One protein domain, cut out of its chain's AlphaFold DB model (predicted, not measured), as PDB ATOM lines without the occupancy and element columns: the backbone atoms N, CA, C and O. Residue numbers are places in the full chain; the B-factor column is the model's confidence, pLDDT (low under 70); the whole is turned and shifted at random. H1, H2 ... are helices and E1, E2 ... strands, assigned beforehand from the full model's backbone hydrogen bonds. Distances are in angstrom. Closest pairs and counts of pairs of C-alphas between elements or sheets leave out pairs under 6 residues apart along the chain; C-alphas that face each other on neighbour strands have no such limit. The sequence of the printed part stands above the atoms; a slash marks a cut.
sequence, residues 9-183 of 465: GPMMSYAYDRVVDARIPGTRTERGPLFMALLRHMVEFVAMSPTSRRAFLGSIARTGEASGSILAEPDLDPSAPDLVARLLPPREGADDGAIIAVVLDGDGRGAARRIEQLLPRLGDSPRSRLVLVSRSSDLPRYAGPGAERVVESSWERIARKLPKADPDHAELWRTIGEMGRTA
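What this domain is: This is residues 9 to 183 of the 465 residues of an uncharacterized protein of Brachybacterium phenoliresistens (UniProt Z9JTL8). A four-stranded sheet has H4 packed over one face, while a group of helices gathers near the ends of its strands: the hairpin H5 and H6, with H2 beside H6, H1 crossing H2 farther out, and H3 near the H5 end. Residues 24 to 31 stick out beyond H1 and H2. The printed part has 175 residues, in the order H1 H2 H3 E1 E2 H4 E3 E4 H5 H6; the sheet, E1 E2 E3 E4, is mixed, and the class is mixed, helices and strands. It is compact, with a radius of gyration of the C-alphas of 15.5 A and spans of 46 by 36 by 31 A.

Where its parts are: Find C-alpha 9 at (74.303, 0.795, 298.541), where H1, residues 9 to 21, begins. H2, residues 31 to 47, runs 24.9 A to C-alpha 47 at (68.600, -0.350, 283.635); H3 is residues 50 to 59. Next come E1, residues 83 to 86, E2, residues 99 to 104, 16.1 A long, and H4, residues 111 to 122. Read on through E3, residues 129 to 134, 15.7 A long, E4, residues 150 to 154, and H5, residues 155 to 165. H6, residues 167 to 182, runs 23.0 A to C-alpha 182 at (55.242, 1.904, 299.825).

How they stand to each other: Start at the hub, H2. H1 touches it at a steep tilt of 56 degrees, closest at the C-alphas of Ala 15 and His 41, 4.7 A. H6 touches residues 39 to 46 of H2, at a shallow tilt of 15 degrees, opposite ways, closest at the C-alphas of Leu 39 and Ile 176, 6.8 A. H5 and H6 form a helical hairpin at 2 degrees, closest at the C-alphas of Pro 163 and Ala 170, 3.8 A. H3 touches H5, closest at the C-alphas of Ala 55 and Ala 165, 5.3 A, and touches H2 only at the corner, with the C-alphas of Ala 47 and Arg 53 4.9 A apart. H2, H5 and H6 only graze the sheet. E1 and E2 are an antiparallel hairpin, with N 85 and O 100 at 2.9 A. E2 and E3 are parallel, with N 103 and O 131 at 2.8 A, as are E3 and E4, with N 151 and O 130 at 2.8 A. H4 is on the sheet, its height over the sheet 9.2 A, over E3 and along the strands, making two layers, a helix on one face of a sheet; E2, H4 and E3 make a strand-helix-strand unit, parallel strands joined through a helix, with a right-handed crossover. Every O i to N i+4 pair is within hydrogen-bond range in H1 and H3, but 12 of 13 in H2, 6 of 8 in H4, 5 of 7 in H5 and 10 of 12 in H6.

The domain as a whole: The two farthest C-alphas, those of Gly 26 and Glu 92, are 50.0 A apart. The printed part has no cut, and the links H3 to E1, E1 to E2 and E3 to E4 are long. Mean pLDDT of the printed part is 80.3, with 32 residues under 70, among them 20 to 35 and 74 to 79.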
ATOM      1  N   GLY A   9      73.574  -0.418 298.145       62.47
ATOM      2  CA  GLY A   9      74.303   0.795 298.541       62.47
ATOM      3  C   GLY A   9      74.646   1.723 297.364       62.47
ATOM      4  O   GLY A   9      74.142   2.842 297.334       62.47
ATOM      5  N   PRO A  10      75.432   1.273 296.367       71.88
ATOM      6  CA  PRO A  10      75.752   2.044 295.164       71.88
ATOM      7  C   PRO A  10      74.528   2.543 294.388       71.88
ATOM      8  O   PRO A  10      74.544   3.670 293.902       71.88
ATOM      9  N   MET A  11      73.458   1.744 294.306       83.81
ATOM     10  CA  MET A  11      72.200   2.160 293.672       83.81
ATOM     11  C   MET A  11      71.556   3.338 294.418       83.81
ATOM     12  O   MET A  11      71.116   4.302 293.794       83.81
ATOM     13  N   MET A  12      71.512   3.270 295.752       70.19
ATOM     14  CA  MET A  12      70.966   4.339 296.590       70.19
ATOM     15  C   MET A  12      71.820   5.607 296.530       70.19
ATOM     16  O   MET A  12      71.262   6.696 296.421       70.19
ATOM     17  N   SER A  13      73.151   5.479 296.560       68.12
ATOM     18  CA  SER A  13      74.071   6.614 296.403       68.12
ATOM     19  C   SER A  13      73.892   7.292 295.045       68.12
ATOM     20  O   SER A  13      73.661   8.494 295.002       68.12
ATOM     21  N   TYR A  14      73.873   6.515 293.954       79.81
ATOM     22  CA  TYR A  14      73.624   7.041 292.610       79.81
ATOM     23  C   TYR A  14      72.301   7.813 292.530       79.81
ATOM     24  O   TYR A  14      72.256   8.921 291.995       79.81
ATOM     25  N   ALA A  15      71.222   7.243 293.075       76.38
ATOM     26  CA  ALA A  15      69.918   7.890 293.062       76.38
ATOM     27  C   ALA A  15      69.904   9.183 293.885       76.38
ATOM     28  O   ALA A  15      69.317  10.174 293.458       76.38
ATOM     29  N   TYR A  16      70.559   9.189 295.047       71.00
ATOM     30  CA  TYR A  16      70.636  10.363 295.908       71.00
ATOM     31  C   TYR A  16      71.426  11.504 295.260       71.00
ATOM     32  O   TYR A  16      70.927  12.627 295.225       71.00
ATOM     33  N   ASP A  17      72.600  11.211 294.695       73.50
ATOM     34  CA  ASP A  17      73.454  12.208 294.040       73.50
ATOM     35  C   ASP A  17      72.706  12.882 292.881       73.50
ATOM     36  O   ASP A  17      72.615  14.107 292.820       73.50
ATOM     37  N   ARG A  18      72.030  12.092 292.036       78.06
ATOM     38  CA  ARG A  18      71.215  12.610 290.922       78.06
ATOM     39  C   ARG A  18      70.067  13.507 291.374       78.06
ATOM     40  O   ARG A  18      69.797  14.528 290.749       78.06
ATOM     41  N   VAL A  19      69.397  13.138 292.463       70.94
ATOM     42  CA  VAL A  19      68.305  13.933 293.036       70.94
ATOM     43  C   VAL A  19      68.814  15.245 293.637       70.94
ATOM     44  O   VAL A  19      68.116  16.255 293.556       70.94
ATOM     45  N   VAL A  20      69.999  15.246 294.254       65.56
ATOM     46  CA  VAL A  20      70.632  16.459 294.793       65.56
ATOM     47  C   VAL A  20      71.069  17.387 293.663       65.56
ATOM     48  O   VAL A  20      70.754  18.573 293.721       65.56
ATOM     49  N   ASP A  21      71.698  16.852 292.620       63.62
ATOM     50  CA  ASP A  21      72.164  17.625 291.463       63.62
ATOM     51  C   ASP A  21      71.007  18.255 290.669       63.62
ATOM     52  O   ASP A  21      71.144  19.348 290.122       63.62
ATOM     53  N   ALA A  22      69.838  17.605 290.644       58.91
ATOM     54  CA  ALA A  22      68.629  18.122 290.001       58.91
ATOM     55  C   ALA A  22      67.913  19.233 290.804       58.91
ATOM     56  O   ALA A  22      66.991  19.874 290.291       58.91
ATOM     57  N   ARG A  23      68.285  19.482 292.071       55.22
ATOM     58  CA  ARG A  23      67.663  20.536 292.891       55.22
ATOM     59  C   ARG A  23      68.256  21.910 292.571       55.22
ATOM     60  O   ARG A  23      69.330  22.266 293.045       55.22
ATOM     61  N   ILE A  24      67.479  22.741 291.880       42.91
ATOM     62  CA  ILE A  24      67.707  24.192 291.807       42.91
ATOM     63  C   ILE A  24      67.531  24.798 293.223       42.91
ATOM     64  O   ILE A  24      66.534  24.491 293.891       42.91
ATOM     65  N   PRO A  25      68.439  25.661 293.723       34.16
ATOM     66  CA  PRO A  25      68.280  26.298 295.032       34.16
ATOM     67  C   PRO A  25      67.028  27.193 295.067       34.16
ATOM     68  O   PRO A  25      66.955  28.176 294.337       34.16
ATOM     69  N   GLY A  26      66.046  26.883 295.930       34.72
ATOM     70  CA  GLY A  26      64.938  27.804 296.253       34.72
ATOM     71  C   GLY A  26      63.515  27.231 296.271       34.72
ATOM     72  O   GLY A  26      62.614  27.891 296.784       34.72
ATOM     73  N   THR A  27      63.270  26.010 295.789       35.94
ATOM     74  CA  THR A  27      61.915  25.422 295.770       35.94
ATOM     75  C   THR A  27      61.679  24.452 296.931       35.94
ATOM     76  O   THR A  27      62.303  23.394 297.007       35.94
ATOM     77  N   ARG A  28      60.734  24.781 297.826       34.72
ATOM     78  CA  ARG A  28      60.160  23.845 298.812       34.72
ATOM     79  C   ARG A  28      59.395  22.749 298.065       34.72
ATOM     80  O   ARG A  28      58.292  22.993 297.590       34.72
ATOM     81  N   THR A  29      59.962  21.552 297.961       38.06
ATOM     82  CA  THR A  29      59.254  20.382 297.421       38.06
ATOM     83  C   THR A  29      58.622  19.574 298.552       38.06
ATOM     84  O   THR A  29      59.249  19.323 299.585       38.06
ATOM     85  N   GLU A  30      57.377  19.147 298.349       40.50
ATOM     86  CA  GLU A  30      56.708  18.146 299.181       40.50
ATOM     87  C   GLU A  30      57.528  16.836 299.217       40.50
ATOM     88  O   GLU A  30      58.275  16.517 298.290       40.50
ATOM     89  N   ARG A  31      57.410  16.044 300.291       40.38
ATOM     90  CA  ARG A  31      58.203  14.809 300.478       40.38
ATOM     91  C   ARG A  31      57.866  13.686 299.477       40.38
ATOM     92  O   ARG A  31      58.716  12.837 299.228       40.38
ATOM     93  N   GLY A  32      56.664  13.686 298.895       46.41
ATOM     94  CA  GLY A  32      56.216  12.704 297.892       46.41
ATOM     95  C   GLY A  32      57.018  12.740 296.577       46.41
ATOM     96  O   GLY A  32      57.563  11.706 296.187       46.41
ATOM     97  N   PRO A  33      57.174  13.917 295.937       59.81
ATOM     98  CA  PRO A  33      58.032  14.112 294.762       59.81
ATOM     99  C   PRO A  33      59.469  13.596 294.923       59.81
ATOM    100  O   PRO A  33      60.039  13.046 293.984       59.81
ATOM    101  N   LEU A  34      60.049  13.711 296.125       62.38
ATOM    102  CA  LEU A  34      61.429  13.295 296.390       62.38
ATOM    103  C   LEU A  34      61.622  11.775 296.326       62.38
ATOM    104  O   LEU A  34      62.609  11.290 295.780       62.38
ATOM    105  N   PHE A  35      60.682  11.021 296.893       68.06
ATOM    106  CA  PHE A  35      60.752   9.561 296.922       68.06
ATOM    107  C   PHE A  35      60.596   8.959 295.521       68.06
ATOM    108  O   PHE A  35      61.305   8.022 295.159       68.06
ATOM    109  N   MET A  36      59.706   9.538 294.713       77.12
ATOM    110  CA  MET A  36      59.530   9.129 293.320       77.12
ATOM    111  C   MET A  36      60.745   9.480 292.460       77.12
ATOM    112  O   MET A  36      61.149   8.664 291.635       77.12
ATOM    113  N   ALA A  37      61.386  10.628 292.704       74.88
ATOM    114  CA  ALA A  37      62.643  10.984 292.049       74.88
ATOM    115  C   ALA A  37      63.777   9.998 292.397       74.88
ATOM    116  O   ALA A  37      64.514   9.569 291.511       74.88
ATOM    117  N   LEU A  38      63.875   9.554 293.658       77.38
ATOM    118  CA  LEU A  38      64.822   8.498 294.046       77.38
ATOM    119  C   LEU A  38      64.531   7.181 293.312       77.38
ATOM    120  O   LEU A  38      65.428   6.616 292.691       77.38
ATOM    121  N   LEU A  39      63.277   6.711 293.329       84.38
ATOM    122  CA  LEU A  39      62.873   5.478 292.642       84.38
ATOM    123  C   LEU A  39      63.177   5.508 291.143       84.38
ATOM    124  O   LEU A  39      63.635   4.513 290.583       84.38
ATOM    125  N   ARG A  40      62.953   6.654 290.503       87.06
ATOM    126  CA  ARG A  40      63.280   6.895 289.098       87.06
ATOM    127  C   ARG A  40      64.757   6.627 288.811       87.06
ATOM    128  O   ARG A  40      65.063   5.813 287.942       87.06
ATOM    129  N   HIS A  41      65.666   7.222 289.580       86.38
ATOM    130  CA  HIS A  41      67.104   7.016 289.378       86.38
ATOM    131  C   HIS A  41      67.598   5.632 289.825       86.38
ATOM    132  O   HIS A  41      68.569   5.118 289.274       86.38
ATOM    133  N   MET A  42      66.913   4.971 290.763       87.88
ATOM    134  CA  MET A  42      67.185   3.565 291.077       87.88
ATOM    135  C   MET A  42      66.853   2.649 289.890       87.88
ATOM    136  O   MET A  42      67.635   1.757 289.562       87.88
ATOM    137  N   VAL A  43      65.716   2.875 289.218       91.62
ATOM    138  CA  VAL A  43      65.351   2.119 288.009       91.62
ATOM    139  C   VAL A  43      66.341   2.399 286.877       91.62
ATOM    140  O   VAL A  43      66.783   1.450 286.233       91.62
ATOM    141  N   GLU A  44      66.735   3.658 286.670       92.56
ATOM    142  CA  GLU A  44      67.783   4.042 285.711       92.56
ATOM    143  C   GLU A  44      69.098   3.296 285.976       92.56
ATOM    144  O   GLU A  44      69.639   2.674 285.061       92.56
ATOM    145  N   PHE A  45      69.576   3.287 287.226       90.06
ATOM    146  CA  PHE A  45      70.811   2.608 287.624       90.06
ATOM    147  C   PHE A  45      70.798   1.126 287.242       90.06
ATOM    148  O   PHE A  45      71.716   0.633 286.587       90.06
ATOM    149  N   VAL A  46      69.730   0.408 287.605       90.12
ATOM    150  CA  VAL A  46      69.618  -1.021 287.285       90.12
ATOM    151  C   VAL A  46      69.464  -1.222 285.773       90.12
ATOM    152  O   VAL A  46      70.064  -2.130 285.199       90.12
ATOM    153  N   ALA A  47      68.748  -0.332 285.086       89.88
ATOM    154  CA  ALA A  47      68.600  -0.350 283.635       89.88
ATOM    155  C   ALA A  47      69.867   0.074 282.857       89.88
ATOM    156  O   ALA A  47      69.894   0.000 281.624       89.88
ATOM    157  N   MET A  48      70.972   0.444 283.509       88.25
ATOM    158  CA  MET A  48      72.260   0.568 282.812       88.25
ATOM    159  C   MET A  48      72.790  -0.801 282.360       88.25
ATOM    160  O   MET A  48      73.427  -0.907 281.306       88.25
ATOM    161  N   SER A  49      72.457  -1.869 283.093       89.62
ATOM    162  CA  SER A  49      72.784  -3.250 282.733       89.62
ATOM    163  C   SER A  49      71.942  -3.728 281.536       89.62
ATOM    164  O   SER A  49      70.708  -3.727 281.607       89.62
ATOM    165  N   PRO A  50      72.559  -4.197 280.430       89.69
ATOM    166  CA  PRO A  50      71.823  -4.712 279.272       89.69
ATOM    167  C   PRO A  50      70.905  -5.899 279.598       89.69
ATOM    168  O   PRO A  50      69.824  -6.021 279.019       89.69
ATOM    169  N   THR A  51      71.318  -6.766 280.527       90.06
ATOM    170  CA  THR A  51      70.525  -7.918 280.980       90.06
ATOM    171  C   THR A  51      69.271  -7.452 281.713       90.06
ATOM    172  O   THR A  51      68.165  -7.892 281.398       90.06
ATOM    173  N   SER A  52      69.434  -6.489 282.618       90.62
ATOM    174  CA  SER A  52      68.349  -5.912 283.407       90.62
ATOM    175  C   SER A  52      67.365  -5.127 282.543       90.62
ATOM    176  O   SER A  52      66.155  -5.271 282.716       90.62
ATOM    177  N   ARG A  53      67.851  -4.385 281.532       92.88
ATOM    178  CA  ARG A  53      66.977  -3.776 280.511       92.88
ATOM    179  C   ARG A  53      66.145  -4.819 279.797       92.88
ATOM    180  O   ARG A  53      64.933  -4.678 279.728       92.88
ATOM    181  N   ARG A  54      66.768  -5.885 279.290       91.94
ATOM    182  CA  ARG A  54      66.044  -6.942 278.569       91.94
ATOM    183  C   ARG A  54      64.972  -7.590 279.450       91.94
ATOM    184  O   ARG A  54      63.859  -7.822 278.983       91.94
ATOM    185  N   ALA A  55      65.282  -7.834 280.723       93.25
ATOM    186  CA  ALA A  55      64.324  -8.359 281.692       93.25
ATOM    187  C   ALA A  55      63.146  -7.398 281.929       93.25
ATOM    188  O   ALA A  55      61.992  -7.840 281.929       93.25
ATOM    189  N   PHE A  56      63.422  -6.097 282.071       93.94
ATOM    190  CA  PHE A  56      62.409  -5.046 282.192       93.94
ATOM    191  C   PHE A  56      61.508  -4.976 280.954       93.94
ATOM    192  O   PHE A  56      60.282  -5.053 281.077       93.94
ATOM    193  N   LEU A  57      62.101  -4.923 279.762       93.12
ATOM    194  CA  LEU A  57      61.379  -4.861 278.493       93.12
ATOM    195  C   LEU A  57      60.447  -6.063 278.305       93.12
ATOM    196  O   LEU A  57      59.260  -5.884 278.038       93.12
ATOM    197  N   GLY A  58      60.940  -7.279 278.547       93.38
ATOM    198  CA  GLY A  58      60.143  -8.494 278.378       93.38
ATOM    199  C   GLY A  58      59.074  -8.692 279.457       93.38
ATOM    200  O   GLY A  58      57.943  -9.073 279.157       93.38
ATOM    201  N   SER A  59      59.398  -8.433 280.730       91.88
ATOM    202  CA  SER A  59      58.523  -8.798 281.859       91.88
ATOM    203  C   SER A  59      57.537  -7.705 282.274       91.88
ATOM    204  O   SER A  59      56.453  -8.022 282.795       91.88
ATOM    205  N   ILE A  60      57.932  -6.442 282.084       92.69
ATOM    206  CA  ILE A  60      57.196  -5.252 282.520       92.69
ATOM    207  C   ILE A  60      56.631  -4.512 281.314       92.69
ATOM    208  O   ILE A  60      55.413  -4.418 281.222       92.69
ATOM    209  N   ALA A  61      57.471  -4.086 280.362       90.69
ATOM    210  CA  ALA A  61      57.012  -3.382 279.157       90.69
ATOM    211  C   ALA A  61      56.358  -4.306 278.108       90.69
ATOM    212  O   ALA A  61      55.791  -3.825 277.131       90.69
ATOM    213  N   ARG A  62      56.420  -5.631 278.317       89.75
ATOM    214  CA  ARG A  62      55.843  -6.686 277.461       89.75
ATOM    215  C   ARG A  62      56.216  -6.538 275.983       89.75
ATOM    216  O   ARG A  62      55.388  -6.758 275.103       89.75
ATOM    217  N   THR A  63      57.470  -6.190 275.720       86.88
ATOM    218  CA  THR A  63      58.029  -6.108 274.370       86.88
ATOM    219  C   THR A  63      59.294  -6.953 274.251       86.88
ATOM    220  O   THR A  63      60.075  -7.068 275.196       86.88
ATOM    221  N   GLY A  64      59.473  -7.575 273.084       84.44
ATOM    222  CA  GLY A  64      60.697  -8.288 272.711       84.44
ATOM    223  C   GLY A  64      61.725  -7.399 272.007       84.44
ATOM    224  O   GLY A  64      62.791  -7.887 271.637       84.44
ATOM    225  N   GLU A  65      61.408  -6.119 271.793       85.56
ATOM    226  CA  GLU A  65      62.294  -5.179 271.109       85.56
ATOM    227  C   GLU A  65      63.527  -4.849 271.955       85.56
ATOM    228  O   GLU A  65      63.485  -4.822 273.186       85.56
ATOM    229  N   ALA A  66      64.648  -4.598 271.281       85.75
ATOM    230  CA  ALA A  66      65.849  -4.101 271.933       85.75
ATOM    231  C   ALA A  66      65.751  -2.581 272.111       85.75
ATOM    232  O   ALA A  66      65.197  -1.888 271.262       85.75
ATOM    233  N   SER A  67      66.326  -2.050 273.187       87.81
ATOM    234  CA  SER A  67      66.365  -0.609 273.446       87.81
ATOM    235  C   SER A  67      67.790  -0.114 273.670       87.81
ATOM    236  O   SER A  67      68.674  -0.865 274.105       87.81
ATOM    237  N   GLY A  68      67.980   1.190 273.461       85.88
ATOM    238  CA  GLY A  68      69.073   1.938 274.073       85.88
ATOM    239  C   GLY A  68      68.959   1.976 275.605       85.88
ATOM    240  O   GLY A  68      68.144   1.270 276.210       85.88
ATOM    241  N   SER A  69      69.794   2.791 276.247       85.75
ATOM    242  CA  SER A  69      69.710   3.019 277.694       85.75
ATOM    243  C   SER A  69      68.340   3.586 278.076       85.75
ATOM    244  O   SER A  69      67.816   4.450 277.377       85.75
ATOM    245  N   ILE A  70      67.768   3.084 279.173       89.31
ATOM    246  CA  ILE A  70      66.566   3.656 279.784       89.31
ATOM    247  C   ILE A  70      67.057   4.736 280.738       89.31
ATOM    248  O   ILE A  70      67.668   4.412 281.756       89.31
ATOM    249  N   LEU A  71      66.860   5.994 280.359       87.81
ATOM    250  CA  LEU A  71      67.403   7.148 281.064       87.81
ATOM    251  C   LEU A  71      66.289   7.958 281.703       87.81
ATOM    252  O   LEU A  71      65.154   7.973 281.230       87.81
ATOM    253  N   ALA A  72      66.635   8.627 282.788       81.88
ATOM    254  CA  ALA A  72      65.732   9.494 283.513       81.88
ATOM    255  C   ALA A  72      65.669  10.872 282.807       81.88
ATOM    256  O   ALA A  72      66.711  11.480 282.584       81.88
ATOM    257  N   GLU A  73      64.475  11.391 282.488       75.44
ATOM    258  CA  GLU A  73      64.308  12.696 281.801       75.44
ATOM    259  C   GLU A  73      64.837  13.895 282.621       75.44
ATOM    260  O   GLU A  73      64.366  14.127 283.732       75.44
ATOM    261  N   PRO A  74      65.795  14.694 282.128       57.12
ATOM    262  CA  PRO A  74      66.534  15.669 282.939       57.12
ATOM    263  C   PRO A  74      65.656  16.683 283.690       57.12
ATOM    264  O   PRO A  74      66.031  17.095 284.787       57.12
ATOM    265  N   ASP A  75      64.478  17.020 283.163       55.50
ATOM    266  CA  ASP A  75      63.542  17.932 283.812       55.50
ATOM    267  C   ASP A  75      62.517  17.199 284.690       55.50
ATOM    268  O   ASP A  75      61.870  16.232 284.286       55.50
ATOM    269  N   LEU A  76      62.300  17.720 285.902       53.75
ATOM    270  CA  LEU A  76      61.186  17.346 286.784       53.75
ATOM    271  C   LEU A  76      59.861  17.986 286.320       53.75
ATOM    272  O   LEU A  76      59.041  18.386 287.149       53.75
ATOM    273  N   ASP A  77      59.655  18.127 285.008       61.62
ATOM    274  CA  ASP A  77      58.380  18.582 284.464       61.62
ATOM    275  C   ASP A  77      57.310  17.520 284.784       61.62
ATOM    276  O   ASP A  77      57.427  16.376 284.333       61.62
ATOM    277  N   PRO A  78      56.236  17.860 285.524       57.34
ATOM    278  CA  PRO A  78      55.137  16.933 285.797       57.34
ATOM    279  C   PRO A  78      54.487  16.354 284.528       57.34
ATOM    280  O   PRO A  78      53.800  15.329 284.599       57.34
ATOM    281  N   SER A  79      54.675  17.022 283.384       65.62
ATOM    282  CA  SER A  79      54.163  16.638 282.070       65.62
ATOM    283  C   SER A  79      55.071  15.679 281.289       65.62
ATOM    284  O   SER A  79      54.643  15.163 280.252       65.62
ATOM    285  N   ALA A  80      56.297  15.433 281.760       76.75
ATOM    286  CA  ALA A  80      57.249  14.514 281.148       76.75
ATOM    287  C   ALA A  80      57.113  13.085 281.723       76.75
ATOM    288  O   ALA A  80      56.639  12.898 282.853       76.75
ATOM    289  N   PRO A  81      57.488  12.052 280.948       84.25
ATOM    290  CA  PRO A  81      57.653  10.705 281.483       84.25
ATOM    291  C   PRO A  81      58.853  10.637 282.437       84.25
ATOM    292  O   PRO A  81      59.804  11.403 282.319       84.25
ATOM    293  N   ASP A  82      58.831   9.691 283.376       85.38
ATOM    294  CA  ASP A  82      59.898   9.555 284.371       85.38
ATOM    295  C   ASP A  82      61.158   8.925 283.758       85.38
ATOM    296  O   ASP A  82      62.283   9.318 284.071       85.38
ATOM    297  N   LEU A  83      60.995   7.951 282.859       89.62
ATOM    298  CA  LEU A  83      62.111   7.379 282.104       89.62
ATOM    299  C   LEU A  83      61.762   7.261 280.627       89.62
ATOM    300  O   LEU A  83      60.618   6.964 280.278       89.62
ATOM    301  N   VAL A  84      62.762   7.412 279.765       91.31
ATOM    302  CA  VAL A  84      62.622   7.246 278.318       91.31
ATOM    303  C   VAL A  84      63.748   6.383 277.770       91.31
ATOM    304  O   VAL A  84      64.897   6.449 278.208       91.31
ATOM    305  N   ALA A  85      63.411   5.552 276.789       90.88
ATOM    306  CA  ALA A  85      64.379   4.817 275.993       90.88
ATOM    307  C   ALA A  85      63.958   4.793 274.529       90.88
ATOM    308  O   ALA A  85      62.795   4.537 274.219       90.88
ATOM    309  N   ARG A  86      64.918   4.968 273.620       89.94
ATOM    310  CA  ARG A  86      64.693   4.709 272.196       89.94
ATOM    311  C   ARG A  86      64.725   3.208 271.931       89.94
ATOM    312  O   ARG A  86      65.655   2.519 272.368       89.94
ATOM    313  N   LEU A  87      63.718   2.707 271.228       87.62
ATOM    314  CA  LEU A  87      63.705   1.348 270.707       87.62
ATOM    315  C   LEU A  87      64.593   1.285 269.472       87.62
ATOM    316  O   LEU A  87      64.574   2.172 268.620       87.62
ATOM    317  N   LEU A  88      65.419   0.249 269.405       85.12
ATOM    318  CA  LEU A  88      66.285   0.033 268.259       85.12
ATOM    319  C   LEU A  88      65.434  -0.441 267.071       85.12
ATOM    320  O   LEU A  88      64.459  -1.177 267.270       85.12
ATOM    321  N   PRO A  89      65.779  -0.042 265.837       81.50
ATOM    322  CA  PRO A  89      65.077  -0.533 264.663       81.50
ATOM    323  C   PRO A  89      65.196  -2.067 264.573       81.50
ATOM    324  O   PRO A  89      66.205  -2.643 265.006       81.50
ATOM    325  N   PRO A  90      64.191  -2.758 264.006       77.88
ATOM    326  CA  PRO A  90      64.329  -4.160 263.638       77.88
ATOM    327  C   PRO A  90      65.514  -4.305 262.679       77.88
ATOM    328  O   PRO A  90      65.822  -3.369 261.947       77.88
ATOM    329  N   ARG A  91      66.160  -5.477 262.643       72.50
ATOM    330  CA  ARG A  91      67.400  -5.710 261.867       72.50
ATOM    331  C   ARG A  91      67.339  -5.282 260.390       72.50
ATOM    332  O   ARG A  91      68.389  -5.043 259.810       72.50
ATOM    333  N   GLU A  92      66.143  -5.172 259.814       73.38
ATOM    334  CA  GLU A  92      65.900  -4.805 258.411       73.38
ATOM    335  C   GLU A  92      64.869  -3.662 258.254       73.38
ATOM    336  O   GLU A  92      64.361  -3.425 257.164       73.38
ATOM    337  N   GLY A  93      64.516  -2.961 259.340       70.62
ATOM    338  CA  GLY A  93      63.478  -1.924 259.340       70.62
ATOM    339  C   GLY A  93      64.035  -0.502 259.366       70.62
ATOM    340  O   GLY A  93      65.081  -0.244 259.959       70.62
ATOM    341  N   ALA A  94      63.301   0.439 258.769       74.06
ATOM    342  CA  ALA A  94      63.568   1.861 258.949       74.06
ATOM    343  C   ALA A  94      63.304   2.285 260.406       74.06
ATOM    344  O   ALA A  94      62.402   1.766 261.071       74.06
ATOM    345  N   ASP A  95      64.099   3.237 260.890       81.56
ATOM    346  CA  ASP A  95      63.899   3.853 262.197       81.56
ATOM    347  C   ASP A  95      62.658   4.755 262.144       81.56
ATOM    348  O   ASP A  95      62.643   5.787 261.478       81.56
ATOM    349  N   ASP A  96      61.603   4.327 262.827       82.75
ATOM    350  CA  ASP A  96      60.322   5.030 262.951       82.75
ATOM    351  C   ASP A  96      60.261   5.917 264.208       82.75
ATOM    352  O   ASP A  96      59.189   6.398 264.575       82.75
ATOM    353  N   GLY A  97      61.390   6.097 264.905       83.44
ATOM    354  CA  GLY A  97      61.459   6.868 266.141       83.44
ATOM    355  C   GLY A  97      60.762   6.210 267.332       83.44
ATOM    356  O   GLY A  97      60.398   6.915 268.269       83.44
ATOM    357  N   ALA A  98      60.556   4.888 267.321       90.25
ATOM    358  CA  ALA A  98      59.896   4.177 268.412       90.25
ATOM    359  C   ALA A  98      60.567   4.423 269.775       90.25
ATOM    360  O   ALA A  98      61.788   4.314 269.928       90.25
ATOM    361  N   ILE A  99      59.753   4.705 270.795       92.12
ATOM    362  CA  ILE A  99      60.222   4.962 272.161       92.12
ATOM    363  C   ILE A  99      59.423   4.195 273.212       92.12
ATOM    364  O   ILE A  99      58.240   3.898 273.051       92.12
ATOM    365  N   ILE A 100      60.063   3.921 274.339       92.38
ATOM    366  CA  ILE A 100      59.396   3.512 275.568       92.38
ATOM    367  C   ILE A 100      59.443   4.683 276.526       92.38
ATOM    368  O   ILE A 100      60.527   5.096 276.930       92.38
ATOM    369  N   ALA A 101      58.270   5.168 276.909       92.81
ATOM    370  CA  ALA A 101      58.114   6.088 278.019       92.81
ATOM    371  C   ALA A 101      57.622   5.304 279.237       92.81
ATOM    372  O   ALA A 101      56.645   4.559 279.149       92.81
ATOM    373  N   VAL A 102      58.288   5.460 280.373       92.25
ATOM    374  CA  VAL A 102      57.907   4.840 281.641       92.25
ATOM    375  C   VAL A 102      57.424   5.927 282.582       92.25
ATOM    376  O   VAL A 102      58.112   6.920 282.804       92.25
ATOM    377  N   VAL A 103      56.248   5.708 283.152       90.12
ATOM    378  CA  VAL A 103      55.675   6.534 284.207       90.12
ATOM    379  C   VAL A 103      55.683   5.716 285.486       90.12
ATOM    380  O   VAL A 103      55.060   4.655 285.558       90.12
ATOM    381  N   LEU A 104      56.413   6.199 286.482       88.00
ATOM    382  CA  LEU A 104      56.444   5.643 287.820       88.00
ATOM    383  C   LEU A 104      55.455   6.426 288.671       88.00
ATOM    384  O   LEU A 104      55.530   7.645 288.801       88.00
ATOM    385  N   ASP A 105      54.523   5.708 289.268       81.94
ATOM    386  CA  ASP A 105      53.450   6.285 290.050       81.94
ATOM    387  C   ASP A 105      53.425   5.643 291.436       81.94
ATOM    388  O   ASP A 105      53.316   4.425 291.590       81.94
ATOM    389  N   GLY A 106      53.588   6.476 292.459       68.88
ATOM    390  CA  GLY A 106      53.530   6.030 293.845       68.88
ATOM    391  C   GLY A 106      52.123   6.108 294.417       68.88
ATOM    392  O   GLY A 106      51.725   5.267 295.215       68.88
ATOM    393  N   ASP A 107      51.334   7.099 294.012       63.94
ATOM    394  CA  ASP A 107      50.109   7.437 294.719       63.94
ATOM    395  C   ASP A 107      48.847   7.325 293.872       63.94
ATOM    396  O   ASP A 107      47.779   7.624 294.401       63.94
ATOM    397  N   GLY A 108      48.913   6.863 292.621       62.91
ATOM    398  CA  GLY A 108      47.744   6.614 291.779       62.91
ATOM    399  C   GLY A 108      47.016   7.879 291.326       62.91
ATOM    400  O   GLY A 108      45.956   7.788 290.695       62.91
ATOM    401  N   ARG A 109      47.490   9.076 291.707       60.69
ATOM    402  CA  ARG A 109      46.792  10.331 291.418       60.69
ATOM    403  C   ARG A 109      47.073  10.744 289.981       60.69
ATOM    404  O   ARG A 109      48.200  11.004 289.585       60.69
ATOM    405  N   GLY A 110      46.009  10.858 289.188       68.00
ATOM    406  CA  GLY A 110      46.110  11.391 287.831       68.00
ATOM    407  C   GLY A 110      46.785  10.454 286.827       68.00
ATOM    408  O   GLY A 110      47.141  10.923 285.754       68.00
ATOM    409  N   ALA A 111      46.907   9.154 287.118       74.62
ATOM    410  CA  ALA A 111      47.467   8.171 286.189       74.62
ATOM    411  C   ALA A 111      46.751   8.174 284.824       74.62
ATOM    412  O   ALA A 111      47.404   8.260 283.790       74.62
ATOM    413  N   ALA A 112      45.411   8.188 284.814       78.06
ATOM    414  CA  ALA A 112      44.623   8.291 283.579       78.06
ATOM    415  C   ALA A 112      44.900   9.598 282.814       78.06
ATOM    416  O   ALA A 112      45.145   9.573 281.613       78.06
ATOM    417  N   ARG A 113      44.967  10.731 283.526       79.81
ATOM    418  CA  ARG A 113      45.301  12.034 282.934       79.81
ATOM    419  C   ARG A 113      46.727  12.056 282.368       79.81
ATOM    420  O   ARG A 113      46.937  12.610 281.297       79.81
ATOM    421  N   ARG A 114      47.701  11.450 283.059       80.19
ATOM    422  CA  ARG A 114      49.082  11.310 282.565       80.19
ATOM    423  C   ARG A 114      49.130  10.421 281.321       80.19
ATOM    424  O   ARG A 114      49.849  10.767 280.392       80.19
ATOM    425  N   ILE A 115      48.344   9.341 281.262       85.25
ATOM    426  CA  ILE A 115      48.215   8.515 280.050       85.25
ATOM    427  C   ILE A 115      47.698   9.358 278.883       85.25
ATOM    428  O   ILE A 115      48.352   9.414 277.847       85.25
ATOM    429  N   GLU A 116      46.583  10.068 279.063       85.50
ATOM    430  CA  GLU A 116      45.991  10.919 278.020       85.50
ATOM    431  C   GLU A 116      46.945  12.024 277.536       85.50
ATOM    432  O   GLU A 116      46.940  12.378 276.360       85.50
ATOM    433  N   GLN A 117      47.792  12.553 278.423       85.81
ATOM    434  CA  GLN A 117      48.779  13.587 278.092       85.81
ATOM    435  C   GLN A 117      50.025  13.041 277.385       85.81
ATOM    436  O   GLN A 117      50.560  13.697 276.492       85.81
ATOM    437  N   LEU A 118      50.519  11.871 277.795       87.44
ATOM    438  CA  LEU A 118      51.792  11.320 277.322       87.44
ATOM    439  C   LEU A 118      51.638  10.427 276.094       87.44
ATOM    440  O   LEU A 118      52.545  10.379 275.267       87.44
ATOM    441  N   LEU A 119      50.504   9.743 275.947       89.00
ATOM    442  CA  LEU A 119      50.270   8.818 274.842       89.00
ATOM    443  C   LEU A 119      50.391   9.493 273.459       89.00
ATOM    444  O   LEU A 119      51.082   8.929 272.609       89.00
ATOM    445  N   PRO A 120      49.854  10.713 273.225       87.12
ATOM    446  CA  PRO A 120      50.068  11.429 271.963       87.12
ATOM    447  C   PRO A 120      51.534  11.827 271.722       87.12
ATOM    448  O   PRO A 120      51.958  11.964 270.579       87.12
ATOM    449  N   ARG A 121      52.334  11.991 272.785       86.38
ATOM    450  CA  ARG A 121      53.752  12.391 272.692       86.38
ATOM    451  C   ARG A 121      54.667  11.240 272.269       86.38
ATOM    452  O   ARG A 121      55.819  11.488 271.932       86.38
ATOM    453  N   LEU A 122      54.171   9.999 272.251       85.31
ATOM    454  CA  LEU A 122      54.925   8.832 271.772       85.31
ATOM    455  C   LEU A 122      55.107   8.780 270.248       85.31
ATOM    456  O   LEU A 122      55.772   7.865 269.751       85.31
ATOM    457  N   GLY A 123      54.478   9.704 269.517       84.75
ATOM    458  CA  GLY A 123      54.418   9.699 268.060       84.75
ATOM    459  C   GLY A 123      53.536   8.576 267.509       84.75
ATOM    460  O   GLY A 123      52.813   7.901 268.252       84.75
ATOM    461  N   ASP A 124      53.634   8.350 266.202       85.50
ATOM    462  CA  ASP A 124      52.752   7.433 265.468       85.50
ATOM    463  C   ASP A 124      53.291   6.001 265.373       85.50
ATOM    464  O   ASP A 124      52.601   5.108 264.880       85.50
ATOM    465  N   SER A 125      54.507   5.739 265.871       88.12
ATOM    466  CA  SER A 125      55.066   4.389 265.813       88.12
ATOM    467  C   SER A 125      54.205   3.407 266.626       88.12
ATOM    468  O   SER A 125      54.048   3.579 267.847       88.12
ATOM    469  N   PRO A 126      53.714   2.314 266.009       86.44
ATOM    470  CA  PRO A 126      52.957   1.275 266.702       86.44
ATOM    471  C   PRO A 126      53.835   0.449 267.649       86.44
ATOM    472  O   PRO A 126      53.315  -0.376 268.401       86.44
ATOM    473  N   ARG A 127      55.158   0.649 267.624       88.81
ATOM    474  CA  ARG A 127      56.138  -0.003 268.501       88.81
ATOM    475  C   ARG A 127      56.364   0.769 269.792       88.81
ATOM    476  O   ARG A 127      56.722   0.160 270.800       88.81
ATOM    477  N   SER A 128      56.083   2.075 269.809       92.56
ATOM    478  CA  SER A 128      56.214   2.851 271.041       92.56
ATOM    479  C   SER A 128      55.255   2.345 272.119       92.56
ATOM    480  O   SER A 128      54.124   1.929 271.832       92.56
ATOM    481  N   ARG A 129      55.706   2.385 273.371       93.75
ATOM    482  CA  ARG A 129      54.932   1.939 274.535       93.75
ATOM    483  C   ARG A 129      54.951   2.990 275.635       93.75
ATOM    484  O   ARG A 129      56.005   3.544 275.943       93.75
ATOM    485  N   LEU A 130      53.796   3.196 276.263       93.88
ATOM    486  CA  LEU A 130      53.678   3.894 277.539       93.88
ATOM    487  C   LEU A 130      53.551   2.848 278.643       93.88
ATOM    488  O   LEU A 130      52.530   2.174 278.745       93.88
ATOM    489  N   VAL A 131      54.577   2.697 279.468       94.19
ATOM    490  CA  VAL A 131      54.565   1.763 280.594       94.19
ATOM    491  C   VAL A 131      54.183   2.529 281.848       94.19
ATOM    492  O   VAL A 131      54.955   3.354 282.325       94.19
ATOM    493  N   LEU A 132      53.012   2.235 282.403       92.12
ATOM    494  CA  LEU A 132      52.609   2.762 283.699       92.12
ATOM    495  C   LEU A 132      52.930   1.732 284.779       92.12
ATOM    496  O   LEU A 132      52.404   0.617 284.763       92.12
ATOM    497  N   VAL A 133      53.767   2.127 285.732       92.19
ATOM    498  CA  VAL A 133      54.070   1.349 286.929       92.19
ATOM    499  C   VAL A 133      53.410   2.016 288.125       92.19
ATOM    500  O   VAL A 133      53.839   3.085 288.538       92.19
ATOM    501  N   SER A 134      52.388   1.378 288.693       87.50
ATOM    502  CA  SER A 134      51.692   1.875 289.889       87.50
ATOM    503  C   SER A 134      51.472   0.757 290.913       87.50
ATOM    504  O   SER A 134      51.949  -0.367 290.750       87.50
ATOM    505  N   ARG A 135      50.763   1.017 292.009       79.88
ATOM    506  CA  ARG A 135      50.324  -0.061 292.912       79.88
ATOM    507  C   ARG A 135      49.215  -0.870 292.251       79.88
ATOM    508  O   ARG A 135      48.441  -0.338 291.461       79.88
ATOM    509  N   SER A 136      49.095  -2.155 292.584       78.94
ATOM    510  CA  SER A 136      48.062  -3.010 291.970       78.94
ATOM    511  C   SER A 136      46.629  -2.495 292.194       78.94
ATOM    512  O   SER A 136      45.779  -2.681 291.329       78.94
ATOM    513  N   SER A 137      46.368  -1.827 293.322       69.38
ATOM    514  CA  SER A 137      45.090  -1.172 293.649       69.38
ATOM    515  C   SER A 137      44.846   0.142 292.896       69.38
ATOM    516  O   SER A 137      43.719   0.634 292.873       69.38
ATOM    517  N   ASP A 138      45.889   0.693 292.275       71.25
ATOM    518  CA  ASP A 138      45.912   2.028 291.680       71.25
ATOM    519  C   ASP A 138      45.972   2.020 290.164       71.25
ATOM    520  O   ASP A 138      45.850   3.080 289.548       71.25
ATOM    521  N   LEU A 139      46.162   0.842 289.567       76.62
ATOM    522  CA  LEU A 139      46.232   0.723 288.126       76.62
ATOM    523  C   LEU A 139      44.924   1.236 287.517       76.62
ATOM    524  O   LEU A 139      43.856   0.674 287.797       76.62
ATOM    525  N   PRO A 140      44.980   2.294 286.686       73.06
ATOM    526  CA  PRO A 140      43.844   2.620 285.846       73.06
ATOM    527  C   PRO A 140      43.584   1.407 284.951       73.06
ATOM    528  O   PRO A 140      44.521   0.696 284.626       73.06
ATOM    529  N   ARG A 141      42.329   1.157 284.573       76.50
ATOM    530  CA  ARG A 141      42.010   0.261 283.453       76.50
ATOM    531  C   ARG A 141      41.747   1.146 282.249       76.50
ATOM    532  O   ARG A 141      40.594   1.500 281.993       76.50
ATOM    533  N   TYR A 142      42.806   1.616 281.602       79.62
ATOM    534  CA  TYR A 142      42.661   2.557 280.499       79.62
ATOM    535  C   TYR A 142      42.088   1.839 279.271       79.62
ATOM    536  O   TYR A 142      42.676   0.899 278.747       79.62
ATOM    537  N   ALA A 143      40.922   2.296 278.818       81.50
ATOM    538  CA  ALA A 143      40.209   1.752 277.660       81.50
ATOM    539  C   ALA A 143      39.990   2.808 276.557       81.50
ATOM    540  O   ALA A 143      39.093   2.666 275.730       81.50
ATOM    541  N   GLY A 144      40.764   3.900 276.581       81.69
ATOM    542  CA  GLY A 144      40.679   4.971 275.587       81.69
ATOM    543  C   GLY A 144      41.438   4.660 274.289       81.69
ATOM    544  O   GLY A 144      42.028   3.587 274.147       81.69
ATOM    545  N   PRO A 145      41.459   5.603 273.329       80.69
ATOM    546  CA  PRO A 145      42.230   5.463 272.094       80.69
ATOM    547  C   PRO A 145      43.711   5.171 272.379       80.69
ATOM    548  O   PRO A 145      44.298   5.789 273.270       80.69
ATOM    549  N   GLY A 146      44.303   4.232 271.634       83.06
ATOM    550  CA  GLY A 146      45.706   3.830 271.777       83.06
ATOM    551  C   GLY A 146      46.010   2.942 272.991       83.06
ATOM    552  O   GLY A 146      47.175   2.814 273.378       83.06
ATOM    553  N   ALA A 147      44.989   2.346 273.623       86.00
ATOM    554  CA  ALA A 147      45.148   1.470 274.788       86.00
ATOM    555  C   ALA A 147      46.097   0.284 274.536       86.00
ATOM    556  O   ALA A 147      46.782  -0.156 275.454       86.00
ATOM    557  N   GLU A 148      46.219  -0.195 273.298       88.62
ATOM    558  CA  GLU A 148      47.147  -1.259 272.902       88.62
ATOM    559  C   GLU A 148      48.631  -0.886 273.072       88.62
ATOM    560  O   GLU A 148      49.491  -1.766 273.158       88.62
ATOM    561  N   ARG A 149      48.938   0.414 273.153       90.50
ATOM    562  CA  ARG A 149      50.289   0.946 273.390       90.50
ATOM    563  C   ARG A 149      50.551   1.227 274.871       90.50
ATOM    564  O   ARG A 149      51.690   1.531 275.231       90.50
ATOM    565  N   VAL A 150      49.534   1.116 275.727       92.50
ATOM    566  CA  VAL A 150      49.635   1.324 277.175       92.50
ATOM    567  C   VAL A 150      49.852  -0.017 277.868       92.50
ATOM    568  O   VAL A 150      49.101  -0.972 277.690       92.50
ATOM    569  N   VAL A 151      50.896  -0.097 278.687       93.19
ATOM    570  CA  VAL A 151      51.224  -1.290 279.463       93.19
ATOM    571  C   VAL A 151      51.117  -0.969 280.941       93.19
ATOM    572  O   VAL A 151      51.981  -0.321 281.525       93.19
ATOM    573  N   GLU A 152      50.052  -1.471 281.550       92.12
ATOM    574  CA  GLU A 152      49.816  -1.388 282.986       92.12
ATOM    575  C   GLU A 152      50.600  -2.498 283.705       92.12
ATOM    576  O   GLU A 152      50.448  -3.703 283.444       92.12
ATOM    577  N   SER A 153      51.471  -2.094 284.626       93.06
ATOM    578  CA  SER A 153      52.249  -2.992 285.471       93.06
ATOM    579  C   SER A 153      52.276  -2.486 286.902       93.06
ATOM    580  O   SER A 153      52.141  -1.297 287.152       93.06
ATOM    581  N   SER A 154      52.483  -3.391 287.855       90.25
ATOM    582  CA  SER A 154      52.508  -3.026 289.263       90.25
ATOM    583  C   SER A 154      53.870  -3.157 289.931       90.25
ATOM    584  O   SER A 154      54.714  -3.954 289.504       90.25
ATOM    585  N   TRP A 155      54.064  -2.425 291.028       90.44
ATOM    586  CA  TRP A 155      55.218  -2.590 291.913       90.44
ATOM    587  C   TRP A 155      55.314  -4.018 292.476       90.44
ATOM    588  O   TRP A 155      56.408  -4.582 292.551       90.44
ATOM    589  N   GLU A 156      54.179  -4.672 292.759       87.81
ATOM    590  CA  GLU A 156      54.133  -6.099 293.114       87.81
ATOM    591  C   GLU A 156      54.671  -6.983 291.982       87.81
ATOM    592  O   GLU A 156      55.353  -7.986 292.217       87.81
ATOM    593  N   ARG A 157      54.362  -6.629 290.727       90.75
ATOM    594  CA  ARG A 157      54.865  -7.358 289.563       90.75
ATOM    595  C   ARG A 157      56.370  -7.169 289.412       90.75
ATOM    596  O   ARG A 157      57.039  -8.171 289.175       90.75
ATOM    597  N   ILE A 158      56.893  -5.959 289.603       93.19
ATOM    598  CA  ILE A 158      58.339  -5.676 289.620       93.19
ATOM    599  C   ILE A 158      59.034  -6.536 290.679       93.19
ATOM    600  O   ILE A 158      59.894  -7.339 290.320       93.19
ATOM    601  N   ALA A 159      58.572  -6.489 291.935       89.19
ATOM    602  CA  ALA A 159      59.156  -7.240 293.051       89.19
ATOM    603  C   ALA A 159      59.135  -8.768 292.851       89.19
ATOM    604  O   ALA A 159      59.948  -9.488 293.424       89.19
ATOM    605  N   ARG A 160      58.191  -9.294 292.057       91.94
ATOM    606  CA  ARG A 160      57.996 -10.743 291.881       91.94
ATOM    607  C   ARG A 160      58.560 -11.299 290.575       91.94
ATOM    608  O   ARG A 160      58.980 -12.457 290.545       91.94
ATOM    609  N   LYS A 161      58.475 -10.546 289.474       93.81
ATOM    610  CA  LYS A 161      58.828 -11.021 288.124       93.81
ATOM    611  C   LYS A 161      60.265 -10.684 287.755       93.81
ATOM    612  O   LYS A 161      60.944 -11.567 287.241       93.81
ATOM    613  N   LEU A 162      60.741  -9.474 288.050       94.06
ATOM    614  CA  LEU A 162      62.097  -9.082 287.664       94.06
ATOM    615  C   LEU A 162      63.194  -9.861 288.388       94.06
ATOM    616  O   LEU A 162      64.099 -10.310 287.698       94.06
ATOM    617  N   PRO A 163      63.079 -10.204 289.685       93.81
ATOM    618  CA  PRO A 163      64.070 -11.067 290.330       93.81
ATOM    619  C   PRO A 163      64.199 -12.468 289.724       93.81
ATOM    620  O   PRO A 163      65.195 -13.144 289.945       93.81
ATOM    621  N   LYS A 164      63.176 -12.932 288.991       93.56
ATOM    622  CA  LYS A 164      63.214 -14.212 288.269       93.56
ATOM    623  C   LYS A 164      63.793 -14.058 286.863       93.56
ATOM    624  O   LYS A 164      64.428 -14.981 286.373       93.56
ATOM    625  N   ALA A 165      63.527 -12.924 286.216       92.12
ATOM    626  CA  ALA A 165      64.003 -12.620 284.868       92.12
ATOM    627  C   ALA A 165      65.449 -12.088 284.847       92.12
ATOM    628  O   ALA A 165      66.119 -12.196 283.826       92.12
ATOM    629  N   ASP A 166      65.919 -11.541 285.966       92.62
ATOM    630  CA  ASP A 166      67.266 -11.013 286.184       92.62
ATOM    631  C   ASP A 166      67.771 -11.448 287.576       92.62
ATOM    632  O   ASP A 166      67.685 -10.681 288.541       92.62
ATOM    633  N   PRO A 167      68.231 -12.710 287.713       90.19
ATOM    634  CA  PRO A 167      68.701 -13.245 288.991       90.19
ATOM    635  C   PRO A 167      69.904 -12.488 289.567       90.19
ATOM    636  O   PRO A 167      70.004 -12.349 290.785       90.19
ATOM    637  N   ASP A 168      70.774 -11.957 288.702       86.94
ATOM    638  CA  ASP A 168      72.008 -11.265 289.093       86.94
ATOM    639  C   ASP A 168      71.737  -9.931 289.812       86.94
ATOM    640  O   ASP A 168      72.537  -9.506 290.640       86.94
ATOM    641  N   HIS A 169      70.588  -9.297 289.549       91.94
ATOM    642  CA  HIS A 169      70.141  -8.064 290.216       91.94
ATOM    643  C   HIS A 169      68.843  -8.270 291.006       91.94
ATOM    644  O   HIS A 169      68.087  -7.327 291.260       91.94
ATOM    645  N   ALA A 170      68.559  -9.513 291.402       89.25
ATOM    646  CA  ALA A 170      67.306  -9.883 292.046       89.25
ATOM    647  C   ALA A 170      67.008  -9.064 293.307       89.25
ATOM    648  O   ALA A 170      65.861  -8.690 293.539       89.25
ATOM    649  N   GLU A 171      68.024  -8.785 294.125       83.94
ATOM    650  CA  GLU A 171      67.877  -7.977 295.338       83.94
ATOM    651  C   GLU A 171      67.520  -6.520 295.018       83.94
ATOM    652  O   GLU A 171      66.568  -6.000 295.594       83.94
ATOM    653  N   LEU A 172      68.167  -5.906 294.020       89.62
ATOM    654  CA  LEU A 172      67.866  -4.536 293.585       89.62
ATOM    655  C   LEU A 172      66.417  -4.410 293.106       89.62
ATOM    656  O   LEU A 172      65.700  -3.497 293.513       89.62
ATOM    657  N   TRP A 173      65.950  -5.365 292.297       93.62
ATOM    658  CA  TRP A 173      64.566  -5.380 291.823       93.62
ATOM    659  C   TRP A 173      63.545  -5.624 292.940       93.62
ATOM    660  O   TRP A 173      62.449  -5.059 292.887       93.62
ATOM    661  N   ARG A 174      63.884  -6.430 293.961       87.44
ATOM    662  CA  ARG A 174      63.046  -6.576 295.163       87.44
ATOM    663  C   ARG A 174      62.965  -5.259 295.922       87.44
ATOM    664  O   ARG A 174      61.852  -4.816 296.180       87.44
ATOM    665  N   THR A 175      64.097  -4.606 296.185       82.44
ATOM    666  CA  THR A 175      64.143  -3.311 296.877       82.44
ATOM    667  C   THR A 175      63.349  -2.243 296.129       82.44
ATOM    668  O   THR A 175      62.502  -1.592 296.733       82.44
ATOM    669  N   ILE A 176      63.539  -2.102 294.811       88.44
ATOM    670  CA  ILE A 176      62.773  -1.156 293.979       88.44
ATOM    671  C   ILE A 176      61.273  -1.455 294.063       88.44
ATOM    672  O   ILE A 176      60.473  -0.548 294.269       88.44
ATOM    673  N   GLY A 177      60.873  -2.723 293.926       87.31
ATOM    674  CA  GLY A 177      59.465  -3.103 294.002       87.31
ATOM    675  C   GLY A 177      58.861  -2.902 295.398       87.31
ATOM    676  O   GLY A 177      57.719  -2.477 295.518       87.31
ATOM    677  N   GLU A 178      59.609  -3.161 296.469       81.56
ATOM    678  CA  GLU A 178      59.201  -2.915 297.860       81.56
ATOM    679  C   GLU A 178      59.045  -1.426 298.169       81.56
ATOM    680  O   GLU A 178      58.016  -1.005 298.707       81.56
ATOM    681  N   MET A 179      60.030  -0.623 297.772       77.75
ATOM    682  CA  MET A 179      59.974   0.830 297.882       77.75
ATOM    683  C   MET A 179      58.821   1.389 297.048       77.75
ATOM    684  O   MET A 179      58.037   2.177 297.553       77.75
ATOM    685  N   GLY A 180      58.629   0.905 295.822       79.25
ATOM    686  CA  GLY A 180      57.502   1.267 294.965       79.25
ATOM    687  C   GLY A 180      56.128   0.963 295.570       79.25
ATOM    688  O   GLY A 180      55.233   1.801 295.529       79.25
ATOM    689  N   ARG A 181      55.957  -0.198 296.220       75.50
ATOM    690  CA  ARG A 181      54.702  -0.548 296.921       75.50
ATOM    691  C   ARG A 181      54.362   0.405 298.064       75.50
ATOM    692  O   ARG A 181      53.190   0.593 298.377       75.50
ATOM    693  N   THR A 182      55.383   0.972 298.698       66.56
ATOM    694  CA  THR A 182      55.242   1.904 299.825       66.56
ATOM    695  C   THR A 182      55.349   3.368 299.396       66.56
ATOM    696  O   THR A 182      55.076   4.263 300.197       66.56
ATOM    697  N   ALA A 183      55.686   3.623 298.128       61.28
ATOM    698  CA  ALA A 183      55.664   4.937 297.509       61.28
ATOM    699  C   ALA A 183      54.258   5.521 297.627       61.28
ATOM    700  O   ALA A 183      53.283   4.808 297.416       61.28
TER     701      ALA A 183